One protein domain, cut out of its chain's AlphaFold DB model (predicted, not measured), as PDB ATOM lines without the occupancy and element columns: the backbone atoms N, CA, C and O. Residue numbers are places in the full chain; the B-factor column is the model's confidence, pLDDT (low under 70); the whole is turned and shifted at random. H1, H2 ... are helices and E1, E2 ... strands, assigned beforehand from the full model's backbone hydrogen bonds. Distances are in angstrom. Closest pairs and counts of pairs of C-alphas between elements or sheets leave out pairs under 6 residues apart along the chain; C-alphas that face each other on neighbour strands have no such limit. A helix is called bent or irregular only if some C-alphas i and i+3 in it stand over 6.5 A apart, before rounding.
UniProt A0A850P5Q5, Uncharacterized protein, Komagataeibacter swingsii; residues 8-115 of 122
ATOM      1  N   CYS A   8     190.837 160.299 262.112       91.19
ATOM      2  CA  CYS A   8     190.990 161.748 261.985       91.19
ATOM      3  C   CYS A   8     190.289 162.440 263.160       91.19
ATOM      4  O   CYS A   8     189.108 162.212 263.410       91.19
ATOM      5  N   ILE A   9     191.015 163.284 263.895       90.38
ATOM      6  CA  ILE A   9     190.472 163.992 265.061       90.38
ATOM      7  C   ILE A   9     190.292 165.464 264.724       90.38
ATOM      8  O   ILE A   9     191.272 166.154 264.448       90.38
ATOM      9  N   HIS A  10     189.055 165.936 264.840       88.75
ATOM     10  CA  HIS A  10     188.689 167.343 264.725       88.75
ATOM     11  C   HIS A  10     188.392 167.896 266.121       88.75
ATOM     12  O   HIS A  10     187.676 167.273 266.905       88.75
ATOM     13  N   HIS A  11     188.961 169.055 266.442       90.06
ATOM     14  CA  HIS A  11     188.681 169.751 267.695       90.06
ATOM     15  C   HIS A  11     187.555 170.762 267.485       90.06
ATOM     16  O   HIS A  11     187.584 171.535 266.531       90.06
ATOM     17  N   VAL A  12     186.584 170.770 268.398       89.06
ATOM     18  CA  VAL A  12     185.472 171.727 268.409       89.06
ATOM     19  C   VAL A  12     185.579 172.533 269.697       89.06
ATOM     20  O   VAL A  12     185.546 171.960 270.785       89.06
ATOM     21  N   SER A  13     185.786 173.844 269.571       88.62
ATOM     22  CA  SER A  13     185.989 174.760 270.701       88.62
ATOM     23  C   SER A  13     184.714 174.962 271.524       88.62
ATOM     24  O   SER A  13     184.773 175.060 272.748       88.62
ATOM     25  N   LEU A  14     183.559 174.995 270.853       86.81
ATOM     26  CA  LEU A  14     182.253 175.152 271.483       86.81
ATOM     27  C   LEU A  14     181.779 173.830 272.098       86.81
ATOM     28  O   LEU A  14     181.779 172.780 271.453       86.81
ATOM     29  N   GLN A  15     181.352 173.885 273.360       83.44
ATOM     30  CA  GLN A  15     180.888 172.708 274.090       83.44
ATOM     31  C   GLN A  15     179.458 172.319 273.707       83.44
ATOM     32  O   GLN A  15     178.556 173.152 273.691       83.44
ATOM     33  N   GLY A  16     179.237 171.022 273.487       79.75
ATOM     34  CA  GLY A  16     177.917 170.433 273.256       79.75
ATOM     35  C   GLY A  16     177.866 169.574 271.992       79.75
ATOM     36  O   GLY A  16     178.499 169.882 270.984       79.75
ATOM     37  N   LYS A  17     177.075 168.492 272.027       77.81
ATOM     38  CA  LYS A  17     176.948 167.548 270.898       77.81
ATOM     39  C   LYS A  17     176.461 168.232 269.614       77.81
ATOM     40  O   LYS A  17     176.931 167.897 268.535       77.81
ATOM     41  N   GLY A  18     175.579 169.230 269.732       80.94
ATOM     42  CA  GLY A  18     175.078 170.001 268.590       80.94
ATOM     43  C   GLY A  18     176.182 170.730 267.819       80.94
ATOM     44  O   GLY A  18     176.208 170.657 266.593       80.94
ATOM     45  N   TYR A  19     177.142 171.348 268.515       84.81
ATOM     46  CA  TYR A  19     178.279 172.009 267.867       84.81
ATOM     47  C   TYR A  19     179.211 171.013 267.179       84.81
ATOM     48  O   TYR A  19     179.674 171.281 266.073       84.81
ATOM     49  N   ALA A  20     179.434 169.841 267.782       86.50
ATOM     50  CA  ALA A  20     180.210 168.780 267.146       86.50
ATOM     51  C   ALA A  20     179.554 168.283 265.848       86.50
ATOM     52  O   ALA A  20     180.228 168.132 264.833       86.50
ATOM     53  N   VAL A  21     178.231 168.097 265.860       85.25
ATOM     54  CA  VAL A  21     177.462 167.672 264.680       85.25
ATOM     55  C   VAL A  21     177.427 168.760 263.605       85.25
ATOM     56  O   VAL A  21     177.644 168.457 262.437       85.25
ATOM     57  N   SER A  22     177.212 170.022 263.982       85.69
ATOM     58  CA  SER A  22     177.256 171.161 263.051       85.69
ATOM     59  C   SER A  22     178.629 171.271 262.384       85.69
ATOM     60  O   SER A  22     178.718 171.330 261.158       85.69
ATOM     61  N   ARG A  23     179.714 171.170 263.164       88.12
ATOM     62  CA  ARG A  23     181.076 171.201 262.620       88.12
ATOM     63  C   ARG A  23     181.380 170.001 261.724       88.12
ATOM     64  O   ARG A  23     181.982 170.185 260.675       88.12
ATOM     65  N   MET A  24     180.924 168.803 262.092       88.31
ATOM     66  CA  MET A  24     181.028 167.607 261.250       88.31
ATOM     67  C   MET A  24     180.364 167.834 259.887       88.31
ATOM     68  O   MET A  24     180.981 167.564 258.862       88.31
ATOM     69  N   PHE A  25     179.139 168.370 259.869       87.25
ATOM     70  CA  PHE A  25     178.450 168.711 258.626       87.25
ATOM     71  C   PHE A  25     179.145 169.829 257.848       87.25
ATOM     72  O   PHE A  25     179.049 169.846 256.629       87.25
ATOM     73  N   ALA A  26     179.808 170.780 258.505       87.56
ATOM     74  CA  ALA A  26     180.540 171.848 257.829       87.56
ATOM     75  C   ALA A  26     181.829 171.333 257.161       87.56
ATOM     76  O   ALA A  26     182.079 171.654 255.999       87.56
ATOM     77  N   ASP A  27     182.603 170.513 257.874       88.31
ATOM     78  CA  ASP A  27     183.966 170.123 257.496       88.31
ATOM     79  C   ASP A  27     184.040 168.917 256.557       88.31
ATOM     80  O   ASP A  27     185.019 168.768 255.825       88.31
ATOM     81  N   ILE A  28     183.052 168.025 256.612       90.62
ATOM     82  CA  ILE A  28     183.100 166.731 255.931       90.62
ATOM     83  C   ILE A  28     182.011 166.704 254.868       90.62
ATOM     84  O   ILE A  28     180.849 166.961 255.169       90.62
ATOM     85  N   ASP A  29     182.382 166.365 253.632       92.12
ATOM     86  CA  ASP A  29     181.415 166.087 252.573       92.12
ATOM     87  C   ASP A  29     181.234 164.579 252.393       92.12
ATOM     88  O   ASP A  29     182.057 163.903 251.780       92.12
ATOM     89  N   ALA A  30     180.152 164.051 252.962       92.94
ATOM     90  CA  ALA A  30     179.756 162.653 252.849       92.94
ATOM     91  C   ALA A  30     178.269 162.527 252.493       92.94
ATOM     92  O   ALA A  30     177.460 163.386 252.854       92.94
ATOM     93  N   ASP A  31     177.901 161.434 251.823       93.50
ATOM     94  CA  ASP A  31     176.500 161.110 251.520       93.50
ATOM     95  C   ASP A  31     175.716 160.719 252.780       93.50
ATOM     96  O   ASP A  31     174.536 161.055 252.920       93.50
ATOM     97  N   PHE A  32     176.400 160.051 253.714       93.06
ATOM     98  CA  PHE A  32     175.868 159.626 255.003       93.06
ATOM     99  C   PHE A  32     176.863 159.895 256.130       93.06
ATOM    100  O   PHE A  32     178.072 159.745 255.965       93.06
ATOM    101  N   TYR A  33     176.324 160.230 257.298       92.19
ATOM    102  CA  TYR A  33     177.062 160.490 258.529       92.19
ATOM    103  C   TYR A  33     176.569 159.526 259.597       92.19
ATOM    104  O   TYR A  33     175.360 159.364 259.768       92.19
ATOM    105  N   ILE A  34     177.492 158.903 260.327       91.38
ATOM    106  CA  ILE A  34     177.161 158.021 261.447       91.38
ATOM    107  C   ILE A  34     177.605 158.703 262.735       91.38
ATOM    108  O   ILE A  34     178.786 158.980 262.924       91.38
ATOM    109  N   LEU A  35     176.650 158.983 263.613       89.44
ATOM    110  CA  LEU A  35     176.895 159.499 264.952       89.44
ATOM    111  C   LEU A  35     176.865 158.315 265.900       89.44
ATOM    112  O   LEU A  35     175.924 157.533 265.825       89.44
ATOM    113  N   ALA A  36     177.855 158.200 266.778       88.00
ATOM    114  CA  ALA A  36     177.886 157.209 267.843       88.00
ATOM    115  C   ALA A  36     178.406 157.863 269.125       88.00
ATOM    116  O   ALA A  36     179.452 158.518 269.113       88.00
ATOM    117  N   ASP A  37     177.690 157.681 270.233       83.88
ATOM    118  CA  ASP A  37     178.181 158.098 271.543       83.88
ATOM    119  C   ASP A  37     179.340 157.192 271.985       83.88
ATOM    120  O   ASP A  37     179.285 155.968 271.872       83.88
ATOM    121  N   GLY A  38     180.393 157.797 272.533       77.69
ATOM    122  CA  GLY A  38     181.573 157.088 273.043       77.69
ATOM    123  C   GLY A  38     181.371 156.400 274.399       77.69
ATOM    124  O   GLY A  38     182.351 156.160 275.097       77.69
ATOM    125  N   ASP A  39     180.129 156.128 274.804       80.19
ATOM    126  CA  ASP A  39     179.778 155.538 276.106       80.19
ATOM    127  C   ASP A  39     179.683 154.000 276.082       80.19
ATOM    128  O   ASP A  39     179.351 153.385 277.094       80.19
ATOM    129  N   ALA A  40     179.990 153.385 274.932       74.44
ATOM    130  CA  ALA A  40     179.936 151.943 274.685       74.44
ATOM    131  C   ALA A  40     178.554 151.301 274.935       74.44
ATOM    132  O   ALA A  40     178.457 150.087 275.108       74.44
ATOM    133  N   THR A  41     177.472 152.088 274.923       69.50
ATOM    134  CA  THR A  41     176.099 151.573 275.090       69.50
ATOM    135  C   THR A  41     175.475 151.043 273.796       69.50
ATOM    136  O   THR A  41     174.347 150.544 273.816       69.50
ATOM    137  N   TYR A  42     176.206 151.124 272.680       70.31
ATOM    138  CA  TYR A  42     175.763 150.722 271.349       70.31
ATOM    139  C   TYR A  42     176.690 149.682 270.727       70.31
ATOM    140  O   TYR A  42     177.913 149.755 270.853       70.31
ATOM    141  N   GLU A  43     176.101 148.756 269.977       77.19
ATOM    142  CA  GLU A  43     176.839 147.812 269.143       77.19
ATOM    143  C   GLU A  43     177.375 148.530 267.897       77.19
ATOM    144  O   GLU A  43     176.636 148.835 266.953       77.19
ATOM    145  N   ALA A  44     178.684 148.798 267.878       80.19
ATOM    146  CA  ALA A  44     179.357 149.419 266.734       80.19
ATOM    147  C   ALA A  44     179.154 148.617 265.431       80.19
ATOM    148  O   ALA A  44     179.061 149.188 264.346       80.19
ATOM    149  N   GLU A  45     178.999 147.297 265.543       84.25
ATOM    150  CA  GLU A  45     178.768 146.380 264.422       84.25
ATOM    151  C   GLU A  45     177.421 146.590 263.715       84.25
ATOM    152  O   GLU A  45     177.242 146.142 262.584       84.25
ATOM    153  N   ALA A  46     176.474 147.314 264.321       84.12
ATOM    154  CA  ALA A  46     175.209 147.626 263.664       84.12
ATOM    155  C   ALA A  46     175.333 148.735 262.596       84.12
ATOM    156  O   ALA A  46     174.444 148.855 261.750       84.12
ATOM    157  N   ALA A  47     176.421 149.518 262.577       88.25
ATOM    158  CA  ALA A  47     176.595 150.654 261.663       88.25
ATOM    159  C   ALA A  47     176.470 150.279 260.174       88.25
ATOM    160  O   ALA A  47     175.687 150.933 259.480       88.25
ATOM    161  N   PRO A  48     177.137 149.219 259.665       90.81
ATOM    162  CA  PRO A  48     176.987 148.792 258.274       90.81
ATOM    163  C   PRO A  48     175.543 148.444 257.900       90.81
ATOM    164  O   PRO A  48     175.067 148.839 256.838       90.81
ATOM    165  N   LYS A  49     174.817 147.754 258.789       87.12
ATOM    166  CA  LYS A  49     173.415 147.381 258.559       87.12
ATOM    167  C   LYS A  49     172.502 148.607 258.532       87.12
ATOM    168  O   LYS A  49     171.632 148.694 257.669       87.12
ATOM    169  N   MET A  50     172.703 149.556 259.449       87.69
ATOM    170  CA  MET A  50     171.953 150.815 259.434       87.69
ATOM    171  C   MET A  50     172.232 151.599 258.147       87.69
ATOM    172  O   MET A  50     171.298 152.064 257.507       87.69
ATOM    173  N   LEU A  51     173.494 151.704 257.728       91.19
ATOM    174  CA  LEU A  51     173.856 152.400 256.493       91.19
ATOM    175  C   LEU A  51     173.215 151.752 255.259       91.19
ATOM    176  O   LEU A  51     172.639 152.458 254.434       91.19
ATOM    177  N   GLN A  52     173.267 150.421 255.155       89.31
ATOM    178  CA  GLN A  52     172.647 149.689 254.051       89.31
ATOM    179  C   GLN A  52     171.141 149.956 253.981       89.31
ATOM    180  O   GLN A  52     170.624 150.230 252.901       89.31
ATOM    181  N   LEU A  53     170.457 149.933 255.128       85.50
ATOM    182  CA  LEU A  53     169.029 150.229 255.205       85.50
ATOM    183  C   LEU A  53     168.728 151.678 254.792       85.50
ATOM    184  O   LEU A  53     167.779 151.921 254.050       85.50
ATOM    185  N   ALA A  54     169.552 152.640 255.222       88.00
ATOM    186  CA  ALA A  54     169.388 154.042 254.841       88.00
ATOM    187  C   ALA A  54     169.527 154.234 253.325       88.00
ATOM    188  O   ALA A  54     168.766 154.986 252.718       88.00
ATOM    189  N   GLN A  55     170.470 153.521 252.708       90.62
ATOM    190  CA  GLN A  55     170.701 153.551 251.267       90.62
ATOM    191  C   GLN A  55     169.573 152.882 250.477       90.62
ATOM    192  O   GLN A  55     169.055 153.489 249.538       90.62
ATOM    193  N   SER A  56     169.180 151.656 250.841       87.06
ATOM    194  CA  SER A  56     168.195 150.875 250.081       87.06
ATOM    195  C   SER A  56     166.803 151.496 250.131       87.06
ATOM    196  O   SER A  56     166.138 151.603 249.104       87.06
ATOM    197  N   GLU A  57     166.399 151.973 251.309       85.88
ATOM    198  CA  GLU A  57     165.078 152.560 251.554       85.88
ATOM    199  C   GLU A  57     165.066 154.089 251.373       85.88
ATOM    200  O   GLU A  57     164.040 154.736 251.569       85.88
ATOM    201  N   ARG A  58     166.205 154.688 250.985       86.88
ATOM    202  CA  ARG A  58     166.377 156.139 250.778       86.88
ATOM    203  C   ARG A  58     165.973 156.979 251.998       86.88
ATOM    204  O   ARG A  58     165.379 158.048 251.846       86.88
ATOM    205  N   LEU A  59     166.307 156.505 253.197       84.44
ATOM    206  CA  LEU A  59     165.957 157.158 254.459       84.44
ATOM    207  C   LEU A  59     166.934 158.287 254.785       84.44
ATOM    208  O   LEU A  59     168.151 158.123 254.690       84.44
ATOM    209  N   ASP A  60     166.398 159.417 255.246       85.56
ATOM    210  CA  ASP A  60     167.220 160.553 255.667       85.56
ATOM    211  C   ASP A  60     167.751 160.414 257.103       85.56
ATOM    212  O   ASP A  60     168.762 161.027 257.440       85.56
ATOM    213  N   MET A  61     167.116 159.584 257.941       86.56
ATOM    214  CA  MET A  61     167.585 159.298 259.297       86.56
ATOM    215  C   MET A  61     167.222 157.885 259.757       86.56
ATOM    216  O   MET A  61     166.084 157.447 259.609       86.56
ATOM    217  N   ILE A  62     168.173 157.215 260.409       86.56
ATOM    218  CA  ILE A  62     167.949 156.000 261.203       86.56
ATOM    219  C   ILE A  62     168.480 156.248 262.606       86.56
ATOM    220  O   ILE A  62     169.551 156.826 262.773       86.56
ATOM    221  N   THR A  63     167.743 155.791 263.615       84.88
ATOM    222  CA  THR A  63     168.162 155.854 265.016       84.88
ATOM    223  C   THR A  63     168.331 154.441 265.558       84.88
ATOM    224  O   THR A  63     167.384 153.657 265.561       84.88
ATOM    225  N   GLY A  64     169.543 154.108 265.999       77.94
ATOM    226  CA  GLY A  64     169.825 152.872 266.716       77.94
ATOM    227  C   GLY A  64     169.210 152.920 268.111       77.94
ATOM    228  O   GLY A  64     169.191 153.968 268.752       77.94
ATOM    229  N   ILE A  65     168.703 151.794 268.595       71.19
ATOM    230  CA  ILE A  65     168.091 151.690 269.925       71.19
ATOM    231  C   ILE A  65     169.111 151.045 270.859       71.19
ATOM    232  O   ILE A  65     169.808 150.111 270.463       71.19
ATOM    233  N   ARG A  66     169.195 151.520 272.106       66.81
ATOM    234  CA  ARG A  66     169.980 150.834 273.140       66.81
ATOM    235  C   ARG A  66     169.350 149.469 273.419       66.81
ATOM    236  O   ARG A  66     168.238 149.399 273.941       66.81
ATOM    237  N   VAL A  67     170.052 148.387 273.103       59.59
ATOM    238  CA  VAL A  67     169.647 147.039 273.515       59.59
ATOM    239  C   VAL A  67     170.295 146.768 274.867       59.59
ATOM    240  O   VAL A  67     171.381 146.211 274.969       59.59
ATOM    241  N   THR A  68     169.656 147.221 275.945       52.81
ATOM    242  CA  THR A  68     170.050 146.800 277.289       52.81
ATOM    243  C   THR A  68     169.538 145.387 277.525       52.81
ATOM    244  O   THR A  68     168.439 145.187 278.042       52.81
ATOM    245  N   ASP A  69     170.356 144.388 277.203       44.66
ATOM    246  CA  ASP A  69     170.157 143.036 277.720       44.66
ATOM    247  C   ASP A  69     170.514 143.018 279.218       44.66
ATOM    248  O   ASP A  69     171.580 142.597 279.663       44.66
ATOM    249  N   ARG A  70     169.625 143.586 280.039       42.38
ATOM    250  CA  ARG A  70     169.586 143.338 281.479       42.38
ATOM    251  C   ARG A  70     168.241 142.716 281.799       42.38
ATOM    252  O   ARG A  70     167.270 143.409 282.091       42.38
ATOM    253  N   LYS A  71     168.237 141.384 281.839       40.28
ATOM    254  CA  LYS A  71     167.239 140.479 282.445       40.28
ATOM    255  C   LYS A  71     166.815 140.805 283.899       40.28
ATOM    256  O   LYS A  71     166.234 139.958 284.565       40.28
ATOM    257  N   ALA A  72     167.054 142.003 284.430       42.47
ATOM    258  CA  ALA A  72     166.748 142.360 285.811       42.47
ATOM    259  C   ALA A  72     166.314 143.830 285.931       42.47
ATOM    260  O   ALA A  72     167.132 144.666 286.296       42.47
ATOM    261  N   ALA A  73     165.050 144.140 285.604       36.78
ATOM    262  CA  ALA A  73     164.249 145.227 286.212       36.78
ATOM    263  C   ALA A  73     162.892 145.462 285.499       36.78
ATOM    264  O   ALA A  73     162.438 146.598 285.387       36.78
ATOM    265  N   TYR A  74     162.189 144.431 285.022       39.44
ATOM    266  CA  TYR A  74     160.834 144.635 284.491       39.44
ATOM    267  C   TYR A  74     159.801 144.588 285.626       39.44
ATOM    268  O   TYR A  74     159.188 143.559 285.897       39.44
ATOM    269  N   ARG A  75     159.614 145.718 286.328       49.00
ATOM    270  CA  ARG A  75     158.435 145.923 287.190       49.00
ATOM    271  C   ARG A  75     157.213 146.220 286.296       49.00
ATOM    272  O   ARG A  75     157.287 147.149 285.488       49.00
ATOM    273  N   PRO A  76     156.083 145.501 286.446       50.69
ATOM    274  CA  PRO A  76     154.959 145.542 285.501       50.69
ATOM    275  C   PRO A  76     154.323 146.929 285.279       50.69
ATOM    276  O   PRO A  76     153.748 147.174 284.222       50.69
ATOM    277  N   GLY A  77     154.455 147.865 286.228       51.34
ATOM    278  CA  GLY A  77     153.858 149.206 286.131       51.34
ATOM    279  C   GLY A  77     154.539 150.167 285.143       51.34
ATOM    280  O   GLY A  77     153.871 151.022 284.568       51.34
ATOM    281  N   HIS A  78     155.846 150.024 284.885       48.41
ATOM    282  CA  HIS A  78     156.573 150.951 284.002       48.41
ATOM    283  C   HIS A  78     156.385 150.663 282.512       48.41
ATOM    284  O   HIS A  78     156.497 151.576 281.699       48.41
ATOM    285  N   VAL A  79     156.052 149.425 282.142       54.75
ATOM    286  CA  VAL A  79     155.793 149.054 280.743       54.75
ATOM    287  C   VAL A  79     154.556 149.775 280.217       54.75
ATOM    288  O   VAL A  79     154.562 150.252 279.087       54.75
ATOM    289  N   LEU A  80     153.521 149.915 281.051       55.16
ATOM    290  CA  LEU A  80     152.309 150.644 280.686       55.16
ATOM    291  C   LEU A  80     152.592 152.140 280.512       55.16
ATOM    292  O   LEU A  80     152.215 152.710 279.493       55.16
ATOM    293  N   GLY A  81     153.315 152.751 281.458       46.28
ATOM    294  CA  GLY A  81     153.704 154.162 281.376       46.28
ATOM    295  C   GLY A  81     154.571 154.463 280.152       46.28
ATOM    296  O   GLY A  81     154.299 155.418 279.429       46.28
ATOM    297  N   ASN A  82     155.547 153.600 279.857       53.06
ATOM    298  CA  ASN A  82     156.398 153.750 278.679       53.06
ATOM    299  C   ASN A  82     155.616 153.532 277.376       53.06
ATOM    300  O   ASN A  82     155.860 154.217 276.392       53.06
ATOM    301  N   ARG A  83     154.629 152.625 277.369       55.03
ATOM    302  CA  ARG A  83     153.770 152.381 276.201       55.03
ATOM    303  C   ARG A  83     152.793 153.529 275.942       55.03
ATOM    304  O   ARG A  83     152.528 153.832 274.784       55.03
ATOM    305  N   ILE A  84     152.300 154.187 276.993       61.78
ATOM    306  CA  ILE A  84     151.465 155.391 276.882       61.78
ATOM    307  C   ILE A  84     152.300 156.564 276.359       61.78
ATOM    308  O   ILE A  84     151.901 157.195 275.385       61.78
ATOM    309  N   LEU A  85     153.484 156.811 276.932       55.34
ATOM    310  CA  LEU A  85     154.379 157.872 276.457       55.34
ATOM    311  C   LEU A  85     154.838 157.632 275.013       55.34
ATOM    312  O   LEU A  85     154.771 158.547 274.193       55.34
ATOM    313  N   ALA A  86     155.236 156.400 274.683       53.59
ATOM    314  CA  ALA A  86     155.606 156.016 273.324       53.59
ATOM    315  C   ALA A  86     154.433 156.181 272.348       53.59
ATOM    316  O   ALA A  86     154.637 156.658 271.238       53.59
ATOM    317  N   GLY A  87     153.205 155.857 272.768       50.84
ATOM    318  CA  GLY A  87     151.994 156.086 271.981       50.84
ATOM    319  C   GLY A  87     151.721 157.570 271.725       50.84
ATOM    320  O   GLY A  87     151.451 157.953 270.592       50.84
ATOM    321  N   CYS A  88     151.852 158.431 272.737       56.16
ATOM    322  CA  CYS A  88     151.672 159.878 272.577       56.16
ATOM    323  C   CYS A  88     152.735 160.498 271.657       56.16
ATOM    324  O   CYS A  88     152.403 161.308 270.794       56.16
ATOM    325  N   VAL A  89     153.999 160.087 271.794       51.28
ATOM    326  CA  VAL A  89     155.087 160.524 270.905       51.28
ATOM    327  C   VAL A  89     154.867 160.004 269.481       51.28
ATOM    328  O   VAL A  89     155.042 160.761 268.532       51.28
ATOM    329  N   ALA A  90     154.396 158.765 269.317       50.72
ATOM    330  CA  ALA A  90     154.076 158.189 268.012       50.72
ATOM    331  C   ALA A  90     152.890 158.875 267.311       50.72
ATOM    332  O   ALA A  90     152.874 158.966 266.087       50.72
ATOM    333  N   ILE A  91     151.913 159.391 268.063       47.12
ATOM    334  CA  ILE A  91     150.783 160.158 267.513       47.12
ATOM    335  C   ILE A  91     151.235 161.537 267.013       47.12
ATOM    336  O   ILE A  91     150.736 162.011 265.997       47.12
ATOM    337  N   ILE A  92     152.184 162.178 267.702       47.59
ATOM    338  CA  ILE A  92     152.652 163.532 267.365       47.59
ATOM    339  C   ILE A  92     153.729 163.506 266.266       47.59
ATOM    340  O   ILE A  92     153.749 164.387 265.412       47.59
ATOM    341  N   PHE A  93     154.609 162.501 266.268       45.75
ATOM    342  CA  PHE A  93     155.787 162.432 265.389       45.75
ATOM    343  C   PHE A  93     155.765 161.257 264.395       45.75
ATOM    344  O   PHE A  93     156.720 161.069 263.640       45.75
ATOM    345  N   GLY A  94     154.695 160.460 264.377       42.19
ATOM    346  CA  GLY A  94     154.644 159.195 263.649       42.19
ATOM    347  C   GLY A  94     155.375 158.061 264.381       42.19
ATOM    348  O   GLY A  94     156.173 158.270 265.294       42.19
ATOM    349  N   ASN A  95     155.114 156.821 263.966       39.75
ATOM    350  CA  ASN A  95     155.526 155.574 264.632       39.75
ATOM    351  C   ASN A  95     157.043 155.252 264.546       39.75
ATOM    352  O   ASN A  95     157.432 154.087 264.625       39.75
ATOM    353  N   HIS A  96     157.903 156.255 264.344       46.88
ATOM    354  CA  HIS A  96     159.282 156.079 263.866       46.88
ATOM    355  C   HIS A  96     160.381 156.482 264.860       46.88
ATOM    356  O   HIS A  96     161.558 156.401 264.515       46.88
ATOM    357  N   ILE A  97     160.044 156.894 266.090       47.50
ATOM    358  CA  ILE A  97     161.051 157.319 267.077       47.50
ATOM    359  C   ILE A  97     160.847 156.573 268.397       47.50
ATOM    360  O   ILE A  97     160.122 157.013 269.285       47.50
ATOM    361  N   SER A  98     161.496 155.419 268.520       49.25
ATOM    362  CA  SER A  98     161.505 154.583 269.728       49.25
ATOM    363  C   SER A  98     162.557 155.008 270.765       49.25
ATOM    364  O   SER A  98     162.419 154.657 271.933       49.25
ATOM    365  N   ASP A  99     163.575 155.787 270.377       54.84
ATOM    366  CA  ASP A  99     164.581 156.348 271.292       54.84
ATOM    367  C   ASP A  99     165.067 157.727 270.807       54.84
ATOM    368  O   ASP A  99     166.069 157.862 270.103       54.84
ATOM    369  N   LEU A 100     164.340 158.784 271.186       48.91
ATOM    370  CA  LEU A 100     164.641 160.175 270.813       48.91
ATOM    371  C   LEU A 100     165.995 160.669 271.361       48.91
ATOM    372  O   LEU A 100     166.578 161.599 270.806       48.91
ATOM    373  N   LEU A 101     166.509 160.050 272.429       53.19
ATOM    374  CA  LEU A 101     167.759 160.425 273.099       53.19
ATOM    375  C   LEU A 101     168.916 159.488 272.745       53.19
ATOM    376  O   LEU A 101     169.960 159.504 273.409       53.19
ATOM    377  N   SER A 102     168.743 158.661 271.715       67.81
ATOM    378  CA  SER A 102     169.822 157.818 271.245       67.81
ATOM    379  C   SER A 102     170.891 158.642 270.532       67.81
ATOM    380  O   SER A 102     170.590 159.436 269.630       67.81
ATOM    381  N   GLY A 103     172.140 158.426 270.942       72.06
ATOM    382  CA  GLY A 103     173.332 158.987 270.319       72.06
ATOM    383  C   GLY A 103     173.857 158.176 269.137       72.06
ATOM    384  O   GLY A 103     174.873 158.563 268.570       72.06
ATOM    385  N   TYR A 104     173.184 157.080 268.759       85.06
ATOM    386  CA  TYR A 104     173.574 156.257 267.619       85.06
ATOM    387  C   TYR A 104     172.642 156.471 266.430       85.06
ATOM    388  O   TYR A 104     171.476 156.069 266.471       85.06
ATOM    389  N   ARG A 105     173.118 157.156 265.387       89.38
ATOM    390  CA  ARG A 105     172.287 157.585 264.253       89.38
ATOM    391  C   ARG A 105     173.019 157.503 262.929       89.38
ATOM    392  O   ARG A 105     174.210 157.779 262.871       89.38
ATOM    393  N   VAL A 106     172.273 157.226 261.865       90.06
ATOM    394  CA  VAL A 106     172.690 157.487 260.482       90.06
ATOM    395  C   VAL A 106     171.895 158.679 259.977       90.06
ATOM    396  O   VAL A 106     170.676 158.687 260.122       90.06
ATOM    397  N   LEU A 107     172.570 159.672 259.407       90.25
ATOM    398  CA  LEU A 107     171.975 160.877 258.829       90.25
ATOM    399  C   LEU A 107     172.375 160.987 257.358       90.25
ATOM    400  O   LEU A 107     173.549 160.803 257.037       90.25
ATOM    401  N   SER A 108     171.441 161.329 256.474       91.62
ATOM    402  CA  SER A 108     171.770 161.672 255.089       91.62
ATOM    403  C   SER A 108     172.314 163.098 254.985       91.62
ATOM    404  O   SER A 108     172.006 163.978 255.798       91.62
ATOM    405  N   LYS A 109     173.067 163.370 253.915       90.94
ATOM    406  CA  LYS A 109     173.542 164.716 253.560       90.94
ATOM    407  C   LYS A 109     172.424 165.759 253.462       90.94
ATOM    408  O   LYS A 109     172.687 166.939 253.677       90.94
ATOM    409  N   ARG A 110     171.176 165.361 253.178       85.81
ATOM    410  CA  ARG A 110     170.041 166.297 253.066       85.81
ATOM    411  C   ARG A 110     169.743 167.004 254.384       85.81
ATOM    412  O   ARG A 110     169.365 168.172 254.375       85.81
ATOM    413  N   LEU A 111     169.996 166.340 255.515       82.19
ATOM    414  CA  LEU A 111     169.780 166.922 256.841       82.19
ATOM    415  C   LEU A 111     170.751 168.058 257.179       82.19
ATOM    416  O   LEU A 111     170.461 168.838 258.085       82.19
ATOM    417  N   ARG A 112     171.838 168.225 256.411       78.50
ATOM    418  CA  ARG A 112     172.764 169.363 256.532       78.50
ATOM    419  C   ARG A 112     172.041 170.711 256.496       78.50
ATOM    420  O   ARG A 112     172.454 171.624 257.192       78.50
ATOM    421  N   GLN A 113     170.960 170.828 255.724       65.38
ATOM    422  CA  GLN A 113     170.210 172.082 255.561       65.38
ATOM    423  C   GLN A 113     169.430 172.508 256.814       65.38
ATOM    424  O   GLN A 113     169.048 173.667 256.934       65.38
ATOM    425  N   ILE A 114     169.167 171.574 257.730       65.44
ATOM    426  CA  ILE A 114     168.354 171.800 258.934       65.44
ATOM    427  C   ILE A 114     169.253 172.069 260.148       65.44
ATOM    428  O   ILE A 114     168.821 172.670 261.132       65.44
ATOM    429  N   VAL A 115     170.514 171.634 260.092       65.88
ATOM    430  CA  VAL A 115     171.483 171.884 261.158       65.88
ATOM    431  C   VAL A 115     171.961 173.332 261.050       65.88
ATOM    432  O   VAL A 115     172.474 173.709 259.996       65.88
TER     433      VAL A 115
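What this domain is: This is residues 8 to 115 of the 122 residues of an uncharacterized protein of Komagataeibacter swingsii (UniProt A0A850P5Q5). A small three-stranded sheet has helix H2 packed over one face, while H1 and the short H4, near each other, only graze the sheet; from this body a long loop carries helix H3 away on a wide arm. Residues 69 to 85, with the first part of H3, stick out free. The printed part has 108 residues, in the order H1 E1 H2 E2 H3 E3 H4, and the sheet runs E1 E3 E2, antiparallel throughout. The class is mostly helix. The whole is only just loose, close to compact, with a radius of gyration of the C-alphas of 16.1 A, and elongated, spanning 47 by 27 by 27 A.

Where its parts are: Start at Cys 8 and go on to C-alpha 17 at (176.948, 167.548, 270.898), where H1 begins; it runs to residue 27, 15.3 A. Next come E1, residues 32 to 35, and H2, residues 44 to 56, 20.1 A long. H2 is only just irregular: C-alphas 45 and 48 are 6.8 A apart. After E2, residues 61 to 63, find C-alpha 76 at (154.959, 145.542, 285.501), where H3 begins; it runs to residue 93, 26.3 A. E3 is residues 105 to 108, and H4, residues 109 to 113, ends at C-alpha 113, (170.210, 172.082, 255.561).

How they stand to each other: Look first at inner strand E3. It is antiparallel to E1 at 157 degrees, with N 33 and O 107 2.8 A apart, and to E2 at 177 degrees, with N 62 and O 106 2.9 A apart, both within hydrogen-bond range. H2 is on the sheet at a height of 8.9 A, making two layers, a helix on one face of a sheet; its closest C-alphas to E3 are those of Leu 51 and Val 106, 6.6 A. On the local plane H2 and E3 stand at 31 degrees, only just slantwise. E1, H2 and E2 form a split strand-helix-strand unit, two strands running the same way with E3 between them, and its crossover is left-handed. H1 and H4 are close but not clearly touching: the closest C-alphas, of Phe 25 and Arg 112, are 6.1 A apart. H3 is not on the sheet and is apart from H1, H2 and H4. In H1 every O i to N i+4 pair is within hydrogen-bond range; H2 has 7 of 9, H3 12 of 14 and H4 0 of 1, with 2 of 2 O i to N i+3 pairs in H4.

The domain as a whole: The C-alphas of Asp 27 and Pro 76, 47.2 A, are the two farthest apart. The printed part has no cut. The links E2 to H3 and H3 to E3 are long, with 12 and 11 residues. Confidence is low, with pLDDT under 70, at residue 41, residues 66 to 102 and residues 113 to 115; the mean of the printed part is 73.0.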